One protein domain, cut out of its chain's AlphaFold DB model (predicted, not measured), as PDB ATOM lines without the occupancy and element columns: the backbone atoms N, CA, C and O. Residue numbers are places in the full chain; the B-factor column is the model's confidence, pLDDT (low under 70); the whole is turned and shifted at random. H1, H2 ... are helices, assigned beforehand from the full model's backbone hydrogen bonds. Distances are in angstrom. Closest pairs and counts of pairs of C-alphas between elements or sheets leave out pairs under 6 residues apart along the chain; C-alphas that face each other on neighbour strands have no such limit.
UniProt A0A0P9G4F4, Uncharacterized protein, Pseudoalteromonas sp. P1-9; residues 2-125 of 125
ATOM      1  N   TYR A   2      21.675  70.954 168.776       46.38
ATOM      2  CA  TYR A   2      22.612  69.881 169.098       46.38
ATOM      3  C   TYR A   2      23.959  70.524 169.433       46.38
ATOM      4  O   TYR A   2      24.389  71.469 168.764       46.38
ATOM      5  N   LYS A   3      24.561  70.087 170.539       43.09
ATOM      6  CA  LYS A   3      25.835  70.601 171.039       43.09
ATOM      7  C   LYS A   3      26.901  69.559 170.724       43.09
ATOM      8  O   LYS A   3      26.810  68.452 171.239       43.09
ATOM      9  N   TYR A   4      27.884  69.922 169.908       51.97
ATOM     10  CA  TYR A   4      29.065  69.092 169.679       51.97
ATOM     11  C   TYR A   4      30.057  69.303 170.828       51.97
ATOM     12  O   TYR A   4      30.136  70.397 171.396       51.97
ATOM     13  N   GLN A   5      30.797  68.255 171.190       51.97
ATOM     14  CA  GLN A   5      31.725  68.272 172.327       51.97
ATOM     15  C   GLN A   5      33.130  68.796 172.003       51.97
ATOM     16  O   GLN A   5      33.877  69.100 172.930       51.97
ATOM     17  N   LYS A   6      33.469  69.065 170.731       48.34
ATOM     18  CA  LYS A   6      34.569  70.001 170.439       48.34
ATOM     19  C   LYS A   6      34.192  71.382 170.984       48.34
ATOM     20  O   LYS A   6      33.053  71.810 170.783       48.34
ATOM     21  N   PRO A   7      35.097  72.102 171.672       51.06
ATOM     22  CA  PRO A   7      34.725  73.305 172.404       51.06
ATOM     23  C   PRO A   7      34.025  74.321 171.484       51.06
ATOM     24  O   PRO A   7      34.647  74.918 170.611       51.06
ATOM     25  N   ASN A   8      32.727  74.528 171.742       62.00
ATOM     26  CA  ASN A   8      31.860  75.584 171.205       62.00
ATOM     27  C   ASN A   8      31.356  75.466 169.751       62.00
ATOM     28  O   ASN A   8      31.010  76.493 169.165       62.00
ATOM     29  N   ILE A   9      31.225  74.263 169.179       66.50
ATOM     30  CA  ILE A   9      30.484  74.096 167.914       66.50
ATOM     31  C   ILE A   9      29.001  73.820 168.203       66.50
ATOM     32  O   ILE A   9      28.640  72.860 168.886       66.50
ATOM     33  N   TYR A  10      28.131  74.672 167.658       72.12
ATOM     34  CA  TYR A  10      26.680  74.523 167.735       72.12
ATOM     35  C   TYR A  10      26.105  74.422 166.328       72.12
ATOM     36  O   TYR A  10      26.269  75.347 165.531       72.12
ATOM     37  N   VAL A  11      25.377  73.341 166.051       70.31
ATOM     38  CA  VAL A  11      24.621  73.209 164.802       70.31
ATOM     39  C   VAL A  11      23.176  73.624 165.055       70.31
ATOM     40  O   VAL A  11      22.497  73.157 165.983       70.31
ATOM     41  N   VAL A  12      22.720  74.580 164.247       75.81
ATOM     42  CA  VAL A  12      21.371  75.139 164.305       75.81
ATOM     43  C   VAL A  12      20.720  74.957 162.947       75.81
ATOM     44  O   VAL A  12      21.051  75.651 161.991       75.81
ATOM     45  N   ASN A  13      19.735  74.067 162.902       75.06
ATOM     46  CA  ASN A  13      18.994  73.794 161.681       75.06
ATOM     47  C   ASN A  13      17.866  74.812 161.528       75.06
ATOM     48  O   ASN A  13      16.993  74.942 162.391       75.06
ATOM     49  N   PHE A  14      17.908  75.559 160.428       77.88
ATOM     50  CA  PHE A  14      16.916  76.571 160.093       77.88
ATOM     51  C   PHE A  14      16.195  76.168 158.799       77.88
ATOM     52  O   PHE A  14      16.685  76.464 157.707       77.88
ATOM     53  N   PRO A  15      15.043  75.476 158.885       76.88
ATOM     54  CA  PRO A  15      14.352  75.004 157.697       76.88
ATOM     55  C   PRO A  15      13.733  76.177 156.927       76.88
ATOM     56  O   PRO A  15      12.933  76.955 157.453       76.88
ATOM     57  N   ILE A  16      14.095  76.292 155.649       78.94
ATOM     58  CA  ILE A  16      13.587  77.320 154.738       78.94
ATOM     59  C   ILE A  16      12.478  76.709 153.877       78.94
ATOM     60  O   ILE A  16      12.740  75.923 152.972       78.94
ATOM     61  N   PHE A  17      11.225  77.079 154.148       77.81
ATOM     62  CA  PHE A  17      10.053  76.538 153.439       77.81
ATOM     63  C   PHE A  17       9.578  77.402 152.268       77.81
ATOM     64  O   PHE A  17       8.785  76.952 151.441       77.81
ATOM     65  N   THR A  18      10.014  78.659 152.206       88.44
ATOM     66  CA  THR A  18       9.569  79.622 151.198       88.44
ATOM     67  C   THR A  18      10.741  80.443 150.679       88.44
ATOM     68  O   THR A  18      11.711  80.706 151.384       88.44
ATOM     69  N   ALA A  19      10.668  80.862 149.416       85.94
ATOM     70  CA  ALA A  19      11.656  81.779 148.867       85.94
ATOM     71  C   ALA A  19      11.512  83.156 149.534       85.94
ATOM     72  O   ALA A  19      10.412  83.707 149.612       85.94
ATOM     73  N   GLY A  20      12.623  83.727 149.997       88.88
ATOM     74  CA  GLY A  20      12.621  85.007 150.695       88.88
ATOM     75  C   GLY A  20      14.014  85.444 151.131       88.88
ATOM     76  O   GLY A  20      15.005  84.758 150.888       88.88
ATOM     77  N   LYS A  21      14.090  86.612 151.773       86.25
ATOM     78  CA  LYS A  21      15.314  87.096 152.418       86.25
ATOM     79  C   LYS A  21      15.263  86.733 153.901       86.25
ATOM     80  O   LYS A  21      14.356  87.173 154.602       86.25
ATOM     81  N   TYR A  22      16.264  85.995 154.363       83.81
ATOM     82  CA  TYR A  22      16.461  85.638 155.768       83.81
ATOM     83  C   TYR A  22      17.664  86.408 156.318       83.81
ATOM     84  O   TYR A  22      18.662  86.577 155.619       83.81
ATOM     85  N   GLN A  23      17.557  86.926 157.540       82.50
ATOM     86  CA  GLN A  23      18.599  87.730 158.188       82.50
ATOM     87  C   GLN A  23      18.897  87.146 159.579       82.50
ATOM     88  O   GLN A  23      18.331  87.624 160.564       82.50
ATOM     89  N   PRO A  24      19.720  86.085 159.674       80.69
ATOM     90  CA  PRO A  24      20.136  85.545 160.962       80.69
ATOM     91  C   PRO A  24      21.024  86.558 161.696       80.69
ATOM     92  O   PRO A  24      21.879  87.206 161.092       80.69
ATOM     93  N   SER A  25      20.810  86.699 163.002       77.88
ATOM     94  CA  SER A  25      21.620  87.537 163.886       77.88
ATOM     95  C   SER A  25      22.273  86.646 164.933       77.88
ATOM     96  O   SER A  25      21.587  85.872 165.597       77.88
ATOM     97  N   VAL A  26      23.597  86.746 165.051       76.00
ATOM     98  CA  VAL A  26      24.394  86.060 166.072       76.00
ATOM     99  C   VAL A  26      24.897  87.119 167.045       76.00
ATOM    100  O   VAL A  26      25.465  88.125 166.618       76.00
ATOM    101  N   ILE A  27      24.635  86.915 168.335       73.56
ATOM    102  CA  ILE A  27      24.951  87.853 169.416       73.56
ATOM    103  C   ILE A  27      25.601  87.106 170.583       73.56
ATOM    104  O   ILE A  27      25.274  85.946 170.830       73.56
ATOM    105  N   ASP A  28      26.510  87.771 171.296       73.31
ATOM    106  CA  ASP A  28      27.050  87.271 172.563       73.31
ATOM    107  C   ASP A  28      26.038  87.438 173.717       73.31
ATOM    108  O   ASP A  28      25.081  88.213 173.622       73.31
ATOM    109  N   GLU A  29      26.258  86.719 174.825       67.69
ATOM    110  CA  GLU A  29      25.394  86.741 176.021       67.69
ATOM    111  C   GLU A  29      25.260  88.127 176.677       67.69
ATOM    112  O   GLU A  29      24.309  88.378 177.418       67.69
ATOM    113  N   ASN A  30      26.193  89.039 176.392       68.62
ATOM    114  CA  ASN A  30      26.250  90.377 176.970       68.62
ATOM    115  C   ASN A  30      25.642  91.442 176.048       68.62
ATOM    116  O   ASN A  30      25.658  92.624 176.399       68.62
ATOM    117  N   TYR A  31      25.111  91.051 174.881       70.94
ATOM    118  CA  TYR A  31      24.629  91.960 173.835       70.94
ATOM    119  C   TYR A  31      25.682  93.007 173.436       70.94
ATOM    120  O   TYR A  31      25.344  94.082 172.932       70.94
ATOM    121  N   ALA A  32      26.959  92.726 173.710       64.19
ATOM    122  CA  ALA A  32      28.002  93.737 173.708       64.19
ATOM    123  C   ALA A  32      28.543  93.975 172.297       64.19
ATOM    124  O   ALA A  32      29.062  95.056 172.022       64.19
ATOM    125  N   GLY A  33      28.430  92.988 171.398       56.84
ATOM    126  CA  GLY A  33      28.919  93.105 170.022       56.84
ATOM    127  C   GLY A  33      30.423  93.395 169.964       56.84
ATOM    128  O   GLY A  33      30.907  93.987 169.000       56.84
ATOM    129  N   THR A  34      31.151  93.035 171.026       55.47
ATOM    130  CA  THR A  34      32.588  93.287 171.175       55.47
ATOM    131  C   THR A  34      33.383  92.026 170.824       55.47
ATOM    132  O   THR A  34      32.881  90.916 170.985       55.47
ATOM    133  N   PRO A  35      34.629  92.156 170.337       55.09
ATOM    134  CA  PRO A  35      35.335  91.081 169.636       55.09
ATOM    135  C   PRO A  35      35.983  90.041 170.565       55.09
ATOM    136  O   PRO A  35      36.931  89.379 170.158       55.09
ATOM    137  N   ASN A  36      35.512  89.881 171.808       56.38
ATOM    138  CA  ASN A  36      36.119  88.934 172.757       56.38
ATOM    139  C   ASN A  36      35.960  87.462 172.338       56.38
ATOM    140  O   ASN A  36      36.546  86.584 172.966       56.38
ATOM    141  N   PHE A  37      35.231  87.204 171.252       60.47
ATOM    142  CA  PHE A  37      35.134  85.910 170.607       60.47
ATOM    143  C   PHE A  37      35.226  86.079 169.087       60.47
ATOM    144  O   PHE A  37      34.536  86.905 168.489       60.47
ATOM    145  N   THR A  38      36.087  85.286 168.454       67.00
ATOM    146  CA  THR A  38      36.088  85.090 167.003       67.00
ATOM    147  C   THR A  38      35.151  83.931 166.690       67.00
ATOM    148  O   THR A  38      35.460  82.792 167.037       67.00
ATOM    149  N   TYR A  39      34.012  84.214 166.062       70.12
ATOM    150  CA  TYR A  39      33.083  83.191 165.582       70.12
ATOM    151  C   TYR A  39      33.239  83.006 164.074       70.12
ATOM    152  O   TYR A  39      33.412  83.981 163.340       70.12
ATOM    153  N   GLU A  40      33.113  81.767 163.616       75.88
ATOM    154  CA  GLU A  40      32.941  81.423 162.208       75.88
ATOM    155  C   GLU A  40      31.508  80.915 162.013       75.88
ATOM    156  O   GLU A  40      31.038  80.071 162.775       75.88
ATOM    157  N   ILE A  41      30.790  81.463 161.029       78.25
ATOM    158  CA  ILE A  41      29.435  81.024 160.671       78.25
ATOM    159  C   ILE A  41      29.504  80.431 159.272       78.25
ATOM    160  O   ILE A  41      29.816  81.135 158.310       78.25
ATOM    161  N   ILE A  42      29.177  79.148 159.170       81.88
ATOM    162  CA  ILE A  42      29.181  78.394 157.920       81.88
ATOM    163  C   ILE A  42      27.735  78.036 157.588       81.88
ATOM    164  O   ILE A  42      26.997  77.556 158.444       81.88
ATOM    165  N   PHE A  43      27.330  78.285 156.344       84.75
ATOM    166  CA  PHE A  43      26.054  77.817 155.807       84.75
ATOM    167  C   PHE A  43      26.331  76.666 154.850       84.75
ATOM    168  O   PHE A  43      27.112  76.833 153.911       84.75
ATOM    169  N   PHE A  44      25.679  75.532 155.076       88.50
ATOM    170  CA  PHE A  44      25.804  74.335 154.252       88.50
ATOM    171  C   PHE A  44      24.435  73.680 154.028       88.50
ATOM    172  O   PHE A  44      23.449  74.054 154.668       88.50
ATOM    173  N   SER A  45      24.371  72.777 153.050       89.88
ATOM    174  CA  SER A  45      23.206  71.918 152.824       89.88
ATOM    175  C   SER A  45      23.377  70.670 153.673       89.88
ATOM    176  O   SER A  45      24.458  70.097 153.671       89.88
ATOM    177  N   ASP A  46      22.324  70.308 154.389       91.81
ATOM    178  CA  ASP A  46      22.256  69.148 155.274       91.81
ATOM    179  C   ASP A  46      20.858  68.558 155.087       91.81
ATOM    180  O   ASP A  46      19.842  69.151 155.487       91.81
ATOM    181  N   ARG A  47      20.781  67.488 154.300       92.69
ATOM    182  CA  ARG A  47      19.512  66.972 153.790       92.69
ATOM    183  C   ARG A  47      18.773  66.103 154.797       92.69
ATOM    184  O   ARG A  47      17.535  66.099 154.773       92.69
ATOM    185  N   ASP A  48      19.489  65.349 155.608       93.19
ATOM    186  CA  ASP A  48      18.941  64.439 156.615       93.19
ATOM    187  C   ASP A  48      19.076  64.957 158.047       93.19
ATOM    188  O   ASP A  48      18.451  64.399 158.950       93.19
ATOM    189  N   VAL A  49      19.664  66.142 158.208       92.12
ATOM    190  CA  VAL A  49      19.606  66.957 159.421       92.12
ATOM    191  C   VAL A  49      20.469  66.348 160.533       92.12
ATOM    192  O   VAL A  49      20.081  66.345 161.707       92.12
ATOM    193  N   ASP A  50      21.639  65.838 160.160       90.56
ATOM    194  CA  ASP A  50      22.604  65.155 161.029       90.56
ATOM    195  C   ASP A  50      23.786  66.061 161.455       90.56
ATOM    196  O   ASP A  50      24.537  65.748 162.385       90.56
ATOM    197  N   GLY A  51      23.906  67.241 160.834       88.81
ATOM    198  CA  GLY A  51      24.971  68.214 161.060       88.81
ATOM    199  C   GLY A  51      26.266  67.956 160.284       88.81
ATOM    200  O   GLY A  51      27.284  68.599 160.578       88.81
ATOM    201  N   LEU A  52      26.233  67.078 159.283       90.44
ATOM    202  CA  LEU A  52      27.242  66.924 158.248       90.44
ATOM    203  C   LEU A  52      26.796  67.653 156.967       90.44
ATOM    204  O   LEU A  52      25.623  67.864 156.695       90.44
ATOM    205  N   ASP A  53      27.762  68.159 156.203       93.06
ATOM    206  CA  ASP A  53      27.478  68.845 154.935       93.06
ATOM    207  C   ASP A  53      27.323  67.808 153.825       93.06
ATOM    208  O   ASP A  53      28.258  67.029 153.633       93.06
ATOM    209  N   ASP A  54      26.242  67.868 153.038       94.12
ATOM    210  CA  ASP A  54      25.975  66.996 151.881       94.12
ATOM    211  C   ASP A  54      27.214  66.797 150.978       94.12
ATOM    212  O   ASP A  54      27.446  65.723 150.403       94.12
ATOM    213  N   ILE A  55      28.034  67.844 150.810       93.81
ATOM    214  CA  ILE A  55      29.267  67.787 150.014       93.81
ATOM    215  C   ILE A  55      30.336  66.940 150.712       93.81
ATOM    216  O   ILE A  55      31.038  66.176 150.045       93.81
ATOM    217  N   LYS A  56      30.482  67.077 152.035       92.94
ATOM    218  CA  LYS A  56      31.403  66.259 152.834       92.94
ATOM    219  C   LYS A  56      30.926  64.818 152.874       92.94
ATOM    220  O   LYS A  56      31.727  63.941 152.577       92.94
ATOM    221  N   GLU A  57      29.645  64.579 153.122       95.00
ATOM    222  CA  GLU A  57      29.069  63.235 153.088       95.00
ATOM    223  C   GLU A  57      29.404  62.527 151.775       95.00
ATOM    224  O   GLU A  57      30.023  61.465 151.758       95.00
ATOM    225  N   THR A  58      29.131  63.194 150.649       94.12
ATOM    226  CA  THR A  58      29.447  62.673 149.314       94.12
ATOM    227  C   THR A  58      30.944  62.395 149.138       94.12
ATOM    228  O   THR A  58      31.318  61.413 148.496       94.12
ATOM    229  N   ALA A  59      31.814  63.259 149.670       93.94
ATOM    230  CA  ALA A  59      33.264  63.111 149.554       93.94
ATOM    231  C   ALA A  59      33.820  61.950 150.397       93.94
ATOM    232  O   ALA A  59      34.799  61.329 149.984       93.94
ATOM    233  N   PHE A  60      33.198  61.665 151.542       91.31
ATOM    234  CA  PHE A  60      33.610  60.621 152.482       91.31
ATOM    235  C   PHE A  60      32.798  59.323 152.357       91.31
ATOM    236  O   PHE A  60      33.102  58.346 153.031       91.31
ATOM    237  N   GLY A  61      31.821  59.273 151.448       89.75
ATOM    238  CA  GLY A  61      31.001  58.086 151.206       89.75
ATOM    239  C   GLY A  61      29.862  57.887 152.208       89.75
ATOM    240  O   GLY A  61      29.257  56.814 152.202       89.75
ATOM    241  N   ALA A  62      29.558  58.899 153.023       93.31
ATOM    242  CA  ALA A  62      28.360  58.925 153.853       93.31
ATOM    243  C   ALA A  62      27.104  59.198 153.002       93.31
ATOM    244  O   ALA A  62      27.173  59.615 151.835       93.31
ATOM    245  N   ASN A  63      25.941  58.889 153.559       95.62
ATOM    246  CA  ASN A  63      24.668  58.900 152.867       95.62
ATOM    247  C   ASN A  63      23.879  60.159 153.190       95.62
ATOM    248  O   ASN A  63      23.230  60.197 154.215       95.62
ATOM    249  N   THR A  64      23.742  61.037 152.193       96.25
ATOM    250  CA  THR A  64      23.016  62.321 152.267       96.25
ATOM    251  C   THR A  64      21.497  62.236 152.522       96.25
ATOM    252  O   THR A  64      20.723  63.065 152.023       96.25
ATOM    253  N   ARG A  65      20.982  61.123 153.032       96.56
ATOM    254  CA  ARG A  65      19.553  60.855 153.257       96.56
ATOM    255  C   ARG A  65      19.309  60.045 154.527       96.56
ATOM    256  O   ARG A  65      18.135  59.779 154.808       96.56
ATOM    257  N   LEU A  66      20.352  59.575 155.198       96.56
ATOM    258  CA  LEU A  66      20.277  58.788 156.414       96.56
ATOM    259  C   LEU A  66      21.188  59.457 157.431       96.56
ATOM    260  O   LEU A  66      22.391  59.429 157.269       96.56
ATOM    261  N   ASN A  67      20.588  59.971 158.494       95.12
ATOM    262  CA  ASN A  67      21.284  60.696 159.549       95.12
ATOM    263  C   ASN A  67      21.921  59.802 160.630       95.12
ATOM    264  O   ASN A  67      22.350  60.331 161.647       95.12
ATOM    265  N   ASP A  68      21.806  58.483 160.473       96.44
ATOM    266  CA  ASP A  68      22.197  57.422 161.415       96.44
ATOM    267  C   ASP A  68      22.317  56.128 160.582       96.44
ATOM    268  O   ASP A  68      21.328  55.405 160.340       96.44
ATOM    269  N   GLN A  69      23.476  55.934 159.952       96.12
ATOM    270  CA  GLN A  69      23.683  54.892 158.946       96.12
ATOM    271  C   GLN A  69      23.869  53.491 159.541       96.12
ATOM    272  O   GLN A  69      23.378  52.512 158.950       96.12
ATOM    273  N   ASP A  70      24.538  53.388 160.681       96.06
ATOM    274  CA  ASP A  70      24.841  52.147 161.394       96.06
ATOM    275  C   ASP A  70      23.724  51.765 162.411       96.06
ATOM    276  O   ASP A  70      23.509  50.577 162.693       96.06
ATOM    277  N   LYS A  71      22.860  52.726 162.786       97.06
ATOM    278  CA  LYS A  71      21.634  52.578 163.603       97.06
ATOM    279  C   LYS A  71      21.900  52.383 165.085       97.06
ATOM    280  O   LYS A  71      21.175  51.621 165.761       97.06
ATOM    281  N   ASP A  72      22.892  53.078 165.603       96.25
ATOM    282  CA  ASP A  72      23.246  53.077 167.013       96.25
ATOM    283  C   ASP A  72      22.586  54.219 167.823       96.25
ATOM    284  O   ASP A  72      22.483  54.114 169.053       96.25
ATOM    285  N   LYS A  73      21.949  55.186 167.136       95.31
ATOM    286  CA  LYS A  73      21.312  56.423 167.649       95.31
ATOM    287  C   LYS A  73      22.274  57.579 167.933       95.31
ATOM    288  O   LYS A  73      21.853  58.566 168.559       95.31
ATOM    289  N   ILE A  74      23.515  57.465 167.508       93.19
ATOM    290  CA  ILE A  74      24.427  58.574 167.293       93.19
ATOM    291  C   ILE A  74      24.158  59.080 165.862       93.19
ATOM    292  O   ILE A  74      23.459  58.442 165.080       93.19
ATOM    293  N   LEU A  75      24.451  60.353 165.604       94.00
ATOM    294  CA  LEU A  75      24.216  60.935 164.279       94.00
ATOM    295  C   LEU A  75      25.530  60.900 163.514       94.00
ATOM    296  O   LEU A  75      26.520  61.357 164.088       94.00
ATOM    297  N   ASP A  76      25.512  60.546 162.229       93.69
ATOM    298  CA  ASP A  76      26.723  60.452 161.399       93.69
ATOM    299  C   ASP A  76      27.574  61.731 161.482       93.69
ATOM    300  O   ASP A  76      28.794  61.699 161.656       93.69
ATOM    301  N   GLY A  77      26.939  62.907 161.440       91.69
ATOM    302  CA  GLY A  77      27.622  64.179 161.632       91.69
ATOM    303  C   GLY A  77      28.306  64.326 162.995       91.69
ATOM    304  O   GLY A  77      29.333  65.004 163.088       91.69
ATOM    305  N   MET A  78      27.781  63.724 164.064       89.88
ATOM    306  CA  MET A  78      28.450  63.613 165.367       89.88
ATOM    307  C   MET A  78      29.696  62.741 165.290       89.88
ATOM    308  O   MET A  78      30.745  63.201 165.738       89.88
ATOM    309  N   GLU A  79      29.605  61.562 164.695       92.19
ATOM    310  CA  GLU A  79      30.729  60.633 164.547       92.19
ATOM    311  C   GLU A  79      31.827  61.212 163.655       92.19
ATOM    312  O   GLU A  79      32.999  61.247 164.028       92.19
ATOM    313  N   PHE A  80      31.443  61.822 162.534       90.38
ATOM    314  CA  PHE A  80      32.363  62.466 161.603       90.38
ATOM    315  C   PHE A  80      33.181  63.592 162.248       90.38
ATOM    316  O   PHE A  80      34.359  63.801 161.942       90.38
ATOM    317  N   ASN A  81      32.548  64.392 163.110       81.50
ATOM    318  CA  ASN A  81      33.178  65.581 163.679       81.50
ATOM    319  C   ASN A  81      34.074  65.274 164.896       81.50
ATOM    320  O   ASN A  81      34.742  66.200 165.387       81.50
ATOM    321  N   GLN A  82      34.123  64.023 165.362       76.44
ATOM    322  CA  GLN A  82      34.915  63.592 166.516       76.44
ATOM    323  C   GLN A  82      36.350  63.174 166.139       76.44
ATOM    324  O   GLN A  82      36.879  63.557 165.092       76.44
ATOM    325  N   PHE A  83      37.077  62.604 167.097       66.75
ATOM    326  CA  PHE A  83      38.497  62.284 166.989       66.75
ATOM    327  C   PHE A  83      38.724  61.120 166.027       66.75
ATOM    328  O   PHE A  83      38.368  60.005 166.361       66.75
ATOM    329  N   ASN A  84      39.400  61.382 164.900       82.94
ATOM    330  CA  ASN A  84      39.634  60.398 163.834       82.94
ATOM    331  C   ASN A  84      38.316  59.884 163.209       82.94
ATOM    332  O   ASN A  84      37.290  59.801 163.863       82.94
ATOM    333  N   SER A  85      38.313  59.605 161.909       88.69
ATOM    334  CA  SER A  85      37.111  59.096 161.229       88.69
ATOM    335  C   SER A  85      36.968  57.577 161.314       88.69
ATOM    336  O   SER A  85      35.944  57.069 160.888       88.69
ATOM    337  N   ASP A  86      38.021  56.890 161.752       93.88
ATOM    338  CA  ASP A  86      38.171  55.432 161.847       93.88
ATOM    339  C   ASP A  86      39.106  55.182 163.044       93.88
ATOM    340  O   ASP A  86      40.335  55.301 162.923       93.88
ATOM    341  N   LEU A  87      38.524  55.067 164.239       93.56
ATOM    342  CA  LEU A  87      39.271  55.110 165.498       93.56
ATOM    343  C   LEU A  87      40.088  53.831 165.722       93.56
ATOM    344  O   LEU A  87      41.271  53.933 166.073       93.56
ATOM    345  N   ASP A  88      39.501  52.664 165.475       95.19
ATOM    346  CA  ASP A  88      40.145  51.364 165.659       95.19
ATOM    347  C   ASP A  88      41.035  50.937 164.463       95.19
ATOM    348  O   ASP A  88      41.882  50.042 164.591       95.19
ATOM    349  N   SER A  89      40.957  51.666 163.341       95.31
ATOM    350  CA  SER A  89      41.725  51.443 162.111       95.31
ATOM    351  C   SER A  89      41.387  50.137 161.380       95.31
ATOM    352  O   SER A  89      42.275  49.552 160.734       95.31
ATOM    353  N   ASP A  90      40.140  49.670 161.454       96.25
ATOM    354  CA  ASP A  90      39.668  48.492 160.721       96.25
ATOM    355  C   ASP A  90      39.267  48.792 159.255       96.25
ATOM    356  O   ASP A  90      39.156  47.879 158.421       96.25
ATOM    357  N   GLY A  91      39.175  50.080 158.899       94.69
ATOM    358  CA  GLY A  91      38.813  50.571 157.572       94.69
ATOM    359  C   GLY A  91      37.319  50.852 157.380       94.69
ATOM    360  O   GLY A  91      36.920  51.205 156.259       94.69
ATOM    361  N   ILE A  92      36.510  50.701 158.425       95.38
ATOM    362  CA  ILE A  92      35.120  51.127 158.522       95.38
ATOM    363  C   ILE A  92      35.116  52.478 159.249       95.38
ATOM    364  O   ILE A  92      35.616  52.604 160.356       95.38
ATOM    365  N   PRO A  93      34.608  53.547 158.619       95.50
ATOM    366  CA  PRO A  93      34.466  54.810 159.321       95.50
ATOM    367  C   PRO A  93      33.471  54.698 160.478       95.50
ATOM    368  O   PRO A  93      32.463  54.024 160.307       95.50
ATOM    369  N   ASN A  94      33.680  55.448 161.562       95.50
ATOM    370  CA  ASN A  94      32.851  55.386 162.774       95.50
ATOM    371  C   ASN A  94      31.340  55.495 162.471       95.50
ATOM    372  O   ASN A  94      30.581  54.656 162.914       95.50
ATOM    373  N   TRP A  95      30.914  56.399 161.571       95.19
ATOM    374  CA  TRP A  95      29.503  56.544 161.132       95.19
ATOM    375  C   TRP A  95      28.918  55.343 160.351       95.19
ATOM    376  O   TRP A  95      27.821  55.395 159.794       95.19
ATOM    377  N   LEU A  96      29.690  54.272 160.187       96.44
ATOM    378  CA  LEU A  96      29.305  52.998 159.582       96.44
ATOM    379  C   LEU A  96      29.652  51.803 160.478       96.44
ATOM    380  O   LEU A  96      29.303  50.673 160.110       96.44
ATOM    381  N   ASP A  97      30.354  52.038 161.584       97.06
ATOM    382  CA  ASP A  97      30.799  51.028 162.528       97.06
ATOM    383  C   ASP A  97      29.855  50.997 163.730       97.06
ATOM    384  O   ASP A  97      29.343  52.016 164.151       97.06
ATOM    385  N   THR A  98      29.591  49.806 164.258       97.00
ATOM    386  CA  THR A  98      28.707  49.626 165.418       97.00
ATOM    387  C   THR A  98      29.466  49.449 166.738       97.00
ATOM    388  O   THR A  98      28.808  49.202 167.755       97.00
ATOM    389  N   ASP A  99      30.801  49.438 166.679       97.38
ATOM    390  CA  ASP A  99      31.777  49.257 167.771       97.38
ATOM    391  C   ASP A  99      33.062  50.038 167.401       97.38
ATOM    392  O   ASP A  99      34.088  49.446 167.067       97.38
ATOM    393  N   SER A 100      32.963  51.373 167.354       96.38
ATOM    394  CA  SER A 100      33.952  52.287 166.746       96.38
ATOM    395  C   SER A 100      35.350  52.227 167.374       96.38
ATOM    396  O   SER A 100      36.339  52.585 166.728       96.38
ATOM    397  N   ASP A 101      35.461  51.846 168.647       96.00
ATOM    398  CA  ASP A 101      36.732  51.686 169.362       96.00
ATOM    399  C   ASP A 101      37.162  50.220 169.545       96.00
ATOM    400  O   ASP A 101      38.294  49.958 169.983       96.00
ATOM    401  N   ASN A 102      36.312  49.275 169.132       96.69
ATOM    402  CA  ASN A 102      36.540  47.836 169.170       96.69
ATOM    403  C   ASN A 102      36.795  47.309 170.592       96.69
ATOM    404  O   ASN A 102      37.615  46.399 170.810       96.69
ATOM    405  N   ASP A 103      36.118  47.894 171.583       96.56
ATOM    406  CA  ASP A 103      36.228  47.523 172.992       96.56
ATOM    407  C   ASP A 103      35.293  46.362 173.395       96.56
ATOM    408  O   ASP A 103      35.410  45.821 174.506       96.56
ATOM    409  N   THR A 104      34.450  45.898 172.459       95.69
ATOM    410  CA  THR A 104      33.416  44.847 172.555       95.69
ATOM    411  C   THR A 104      32.035  45.282 173.048       95.69
ATOM    412  O   THR A 104      31.113  44.444 173.088       95.69
ATOM    413  N   PHE A 105      31.848  46.543 173.421       96.50
ATOM    414  CA  PHE A 105      30.538  47.144 173.621       96.50
ATOM    415  C   PHE A 105      30.123  47.884 172.349       96.50
ATOM    416  O   PHE A 105      30.925  48.448 171.641       96.50
ATOM    417  N   SER A 106      28.836  47.817 172.000       97.75
ATOM    418  CA  SER A 106      28.374  48.564 170.826       97.75
ATOM    419  C   SER A 106      28.209  50.038 171.173       97.75
ATOM    420  O   SER A 106      27.586  50.303 172.211       97.75
ATOM    421  N   ASP A 107      28.483  50.932 170.231       97.25
ATOM    422  CA  ASP A 107      28.318  52.389 170.339       97.25
ATOM    423  C   ASP A 107      26.924  52.776 170.867       97.25
ATOM    424  O   ASP A 107      26.753  53.631 171.737       97.25
ATOM    425  N   ARG A 108      25.887  52.020 170.478       97.31
ATOM    426  CA  ARG A 108      24.507  52.183 170.979       97.31
ATOM    427  C   ARG A 108      24.365  52.072 172.502       97.31
ATOM    428  O   ARG A 108      23.413  52.610 173.082       97.31
ATOM    429  N   ILE A 109      25.173  51.225 173.129       97.06
ATOM    430  CA  ILE A 109      25.148  50.943 174.571       97.06
ATOM    431  C   ILE A 109      25.945  52.006 175.317       97.06
ATOM    432  O   ILE A 109      25.489  52.470 176.364       97.06
ATOM    433  N   GLU A 110      27.095  52.377 174.779       96.25
ATOM    434  CA  GLU A 110      28.023  53.338 175.368       96.25
ATOM    435  C   GLU A 110      27.483  54.763 175.246       96.25
ATOM    436  O   GLU A 110      27.333  55.491 176.234       96.25
ATOM    437  N   GLY A 111      27.049  55.096 174.033       94.00
ATOM    438  CA  GLY A 111      26.394  56.327 173.653       94.00
ATOM    439  C   GLY A 111      27.336  57.524 173.575       94.00
ATOM    440  O   GLY A 111      28.501  57.503 173.950       94.00
ATOM    441  N   SER A 112      26.776  58.650 173.145       92.50
ATOM    442  CA  SER A 112      27.523  59.887 172.905       92.50
ATOM    443  C   SER A 112      27.799  60.737 174.158       92.50
ATOM    444  O   SER A 112      28.015  61.946 174.040       92.50
ATOM    445  N   ASN A 113      27.650  60.184 175.364       91.75
ATOM    446  CA  ASN A 113      27.952  60.927 176.591       91.75
ATOM    447  C   ASN A 113      29.458  60.906 176.857       91.75
ATOM    448  O   ASN A 113      30.167  60.104 176.276       91.75
ATOM    449  N   ASP A 114      29.914  61.780 177.744       90.00
ATOM    450  CA  ASP A 114      31.284  61.804 178.264       90.00
ATOM    451  C   ASP A 114      31.164  61.694 179.789       90.00
ATOM    452  O   ASP A 114      30.903  62.679 180.491       90.00
ATOM    453  N   LEU A 115      31.143  60.456 180.290       91.94
ATOM    454  CA  LEU A 115      30.829  60.182 181.695       91.94
ATOM    455  C   LEU A 115      31.973  60.541 182.648       91.94
ATOM    456  O   LEU A 115      31.706  60.855 183.816       91.94
ATOM    457  N   ASP A 116      33.218  60.510 182.183       92.06
ATOM    458  CA  ASP A 116      34.399  60.830 182.984       92.06
ATOM    459  C   ASP A 116      34.927  62.264 182.766       92.06
ATOM    460  O   ASP A 116      35.714  62.751 183.581       92.06
ATOM    461  N   ASN A 117      34.331  63.009 181.828       91.81
ATOM    462  CA  ASN A 117      34.598  64.411 181.487       91.81
ATOM    463  C   ASN A 117      36.009  64.645 180.933       91.81
ATOM    464  O   ASN A 117      36.628  65.673 181.247       91.81
ATOM    465  N   ASP A 118      36.524  63.709 180.137       89.19
ATOM    466  CA  ASP A 118      37.822  63.848 179.475       89.19
ATOM    467  C   ASP A 118      37.735  64.541 178.095       89.19
ATOM    468  O   ASP A 118      38.751  64.988 177.547       89.19
ATOM    469  N   GLY A 119      36.513  64.757 177.597       85.75
ATOM    470  CA  GLY A 119      36.207  65.386 176.316       85.75
ATOM    471  C   GLY A 119      36.040  64.409 175.150       85.75
ATOM    472  O   GLY A 119      35.794  64.874 174.030       85.75
ATOM    473  N   ILE A 120      36.166  63.105 175.391       87.19
ATOM    474  CA  ILE A 120      35.959  62.021 174.433       87.19
ATOM    475  C   ILE A 120      34.618  61.342 174.767       87.19
ATOM    476  O   ILE A 120      34.327  61.055 175.925       87.19
ATOM    477  N   PRO A 121      33.730  61.142 173.780       91.00
ATOM    478  CA  PRO A 121      32.534  60.340 173.984       91.00
ATOM    479  C   PRO A 121      32.838  58.891 174.341       91.00
ATOM    480  O   PRO A 121      33.804  58.321 173.854       91.00
ATOM    481  N   ASN A 122      31.917  58.286 175.077       92.69
ATOM    482  CA  ASN A 122      31.996  56.910 175.529       92.69
ATOM    483  C   ASN A 122      32.123  55.867 174.406       92.69
ATOM    484  O   ASN A 122      32.788  54.885 174.650       92.69
ATOM    485  N   TYR A 123      31.542  56.078 173.219       94.62
ATOM    486  CA  TYR A 123      31.675  55.161 172.064       94.62
ATOM    487  C   TYR A 123      33.054  55.207 171.362       94.62
ATOM    488  O   TYR A 123      33.211  54.741 170.239       94.62
ATOM    489  N   LEU A 124      34.025  55.917 171.946       93.00
ATOM    490  CA  LEU A 124      35.345  56.172 171.365       93.00
ATOM    491  C   LEU A 124      36.492  55.895 172.367       93.00
ATOM    492  O   LEU A 124      37.584  56.449 172.172       93.00
ATOM    493  N   CYS A 125      36.275  55.160 173.467       88.50
ATOM    494  CA  CYS A 125      37.253  55.053 174.562       88.50
ATOM    495  C   CYS A 125      37.323  53.719 175.328       88.50
ATOM    496  O   CYS A 125      36.318  53.299 175.939       88.50
TER     497      CYS A 125
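AT A GLANCE: This is residues 2 to 125 of the 125 residues of an uncharacterized protein of Pseudoalteromonas sp. P1-9 (UniProt A0A0P9G4F4). Little regular structure is seen here: a wide loop early in the printed part, where residues 16 to 23 and 29 to 35 stick out, joins a body of winding loops with three short helices. The printed part has 124 residues, with H1, H2 and H3 in that order and no named strand; the class is all helix, with only 16 residues in named elements. It is only just loose, close to compact, with a radius of gyration of the C-alphas of 16.6 A, and spans 48 by 35 by 21 A.

IN THESE COORDINATES: Start at Tyr 2; residues 2 to 3 pair with residues 10 to 11, antiparallel. Find C-alpha 54 at (25.975, 66.996, 151.881), where H1, residues 54 to 60, begins its 10.0 A. H2 is residues 76 to 80, 6.0 A; H3 is residues 107 to 110, 5.1 A, ending at (28.023, 53.338, 175.368).

HOW THE PARTS SIT: H1 and H2 are near each other, with 6 pairs of C-alphas within 10 A. H3 is apart from both. In H1 and H2 every O i to N i+4 pair is within hydrogen-bond range; H3 is too short for one.

THE WHOLE: C-alphas 20 and 104 are farthest apart, 50.2 A. Both links are long, and there is no cut. Look for pLDDT under 70 at residues 2 to 9, 29 to 30, 32 to 38 and 83.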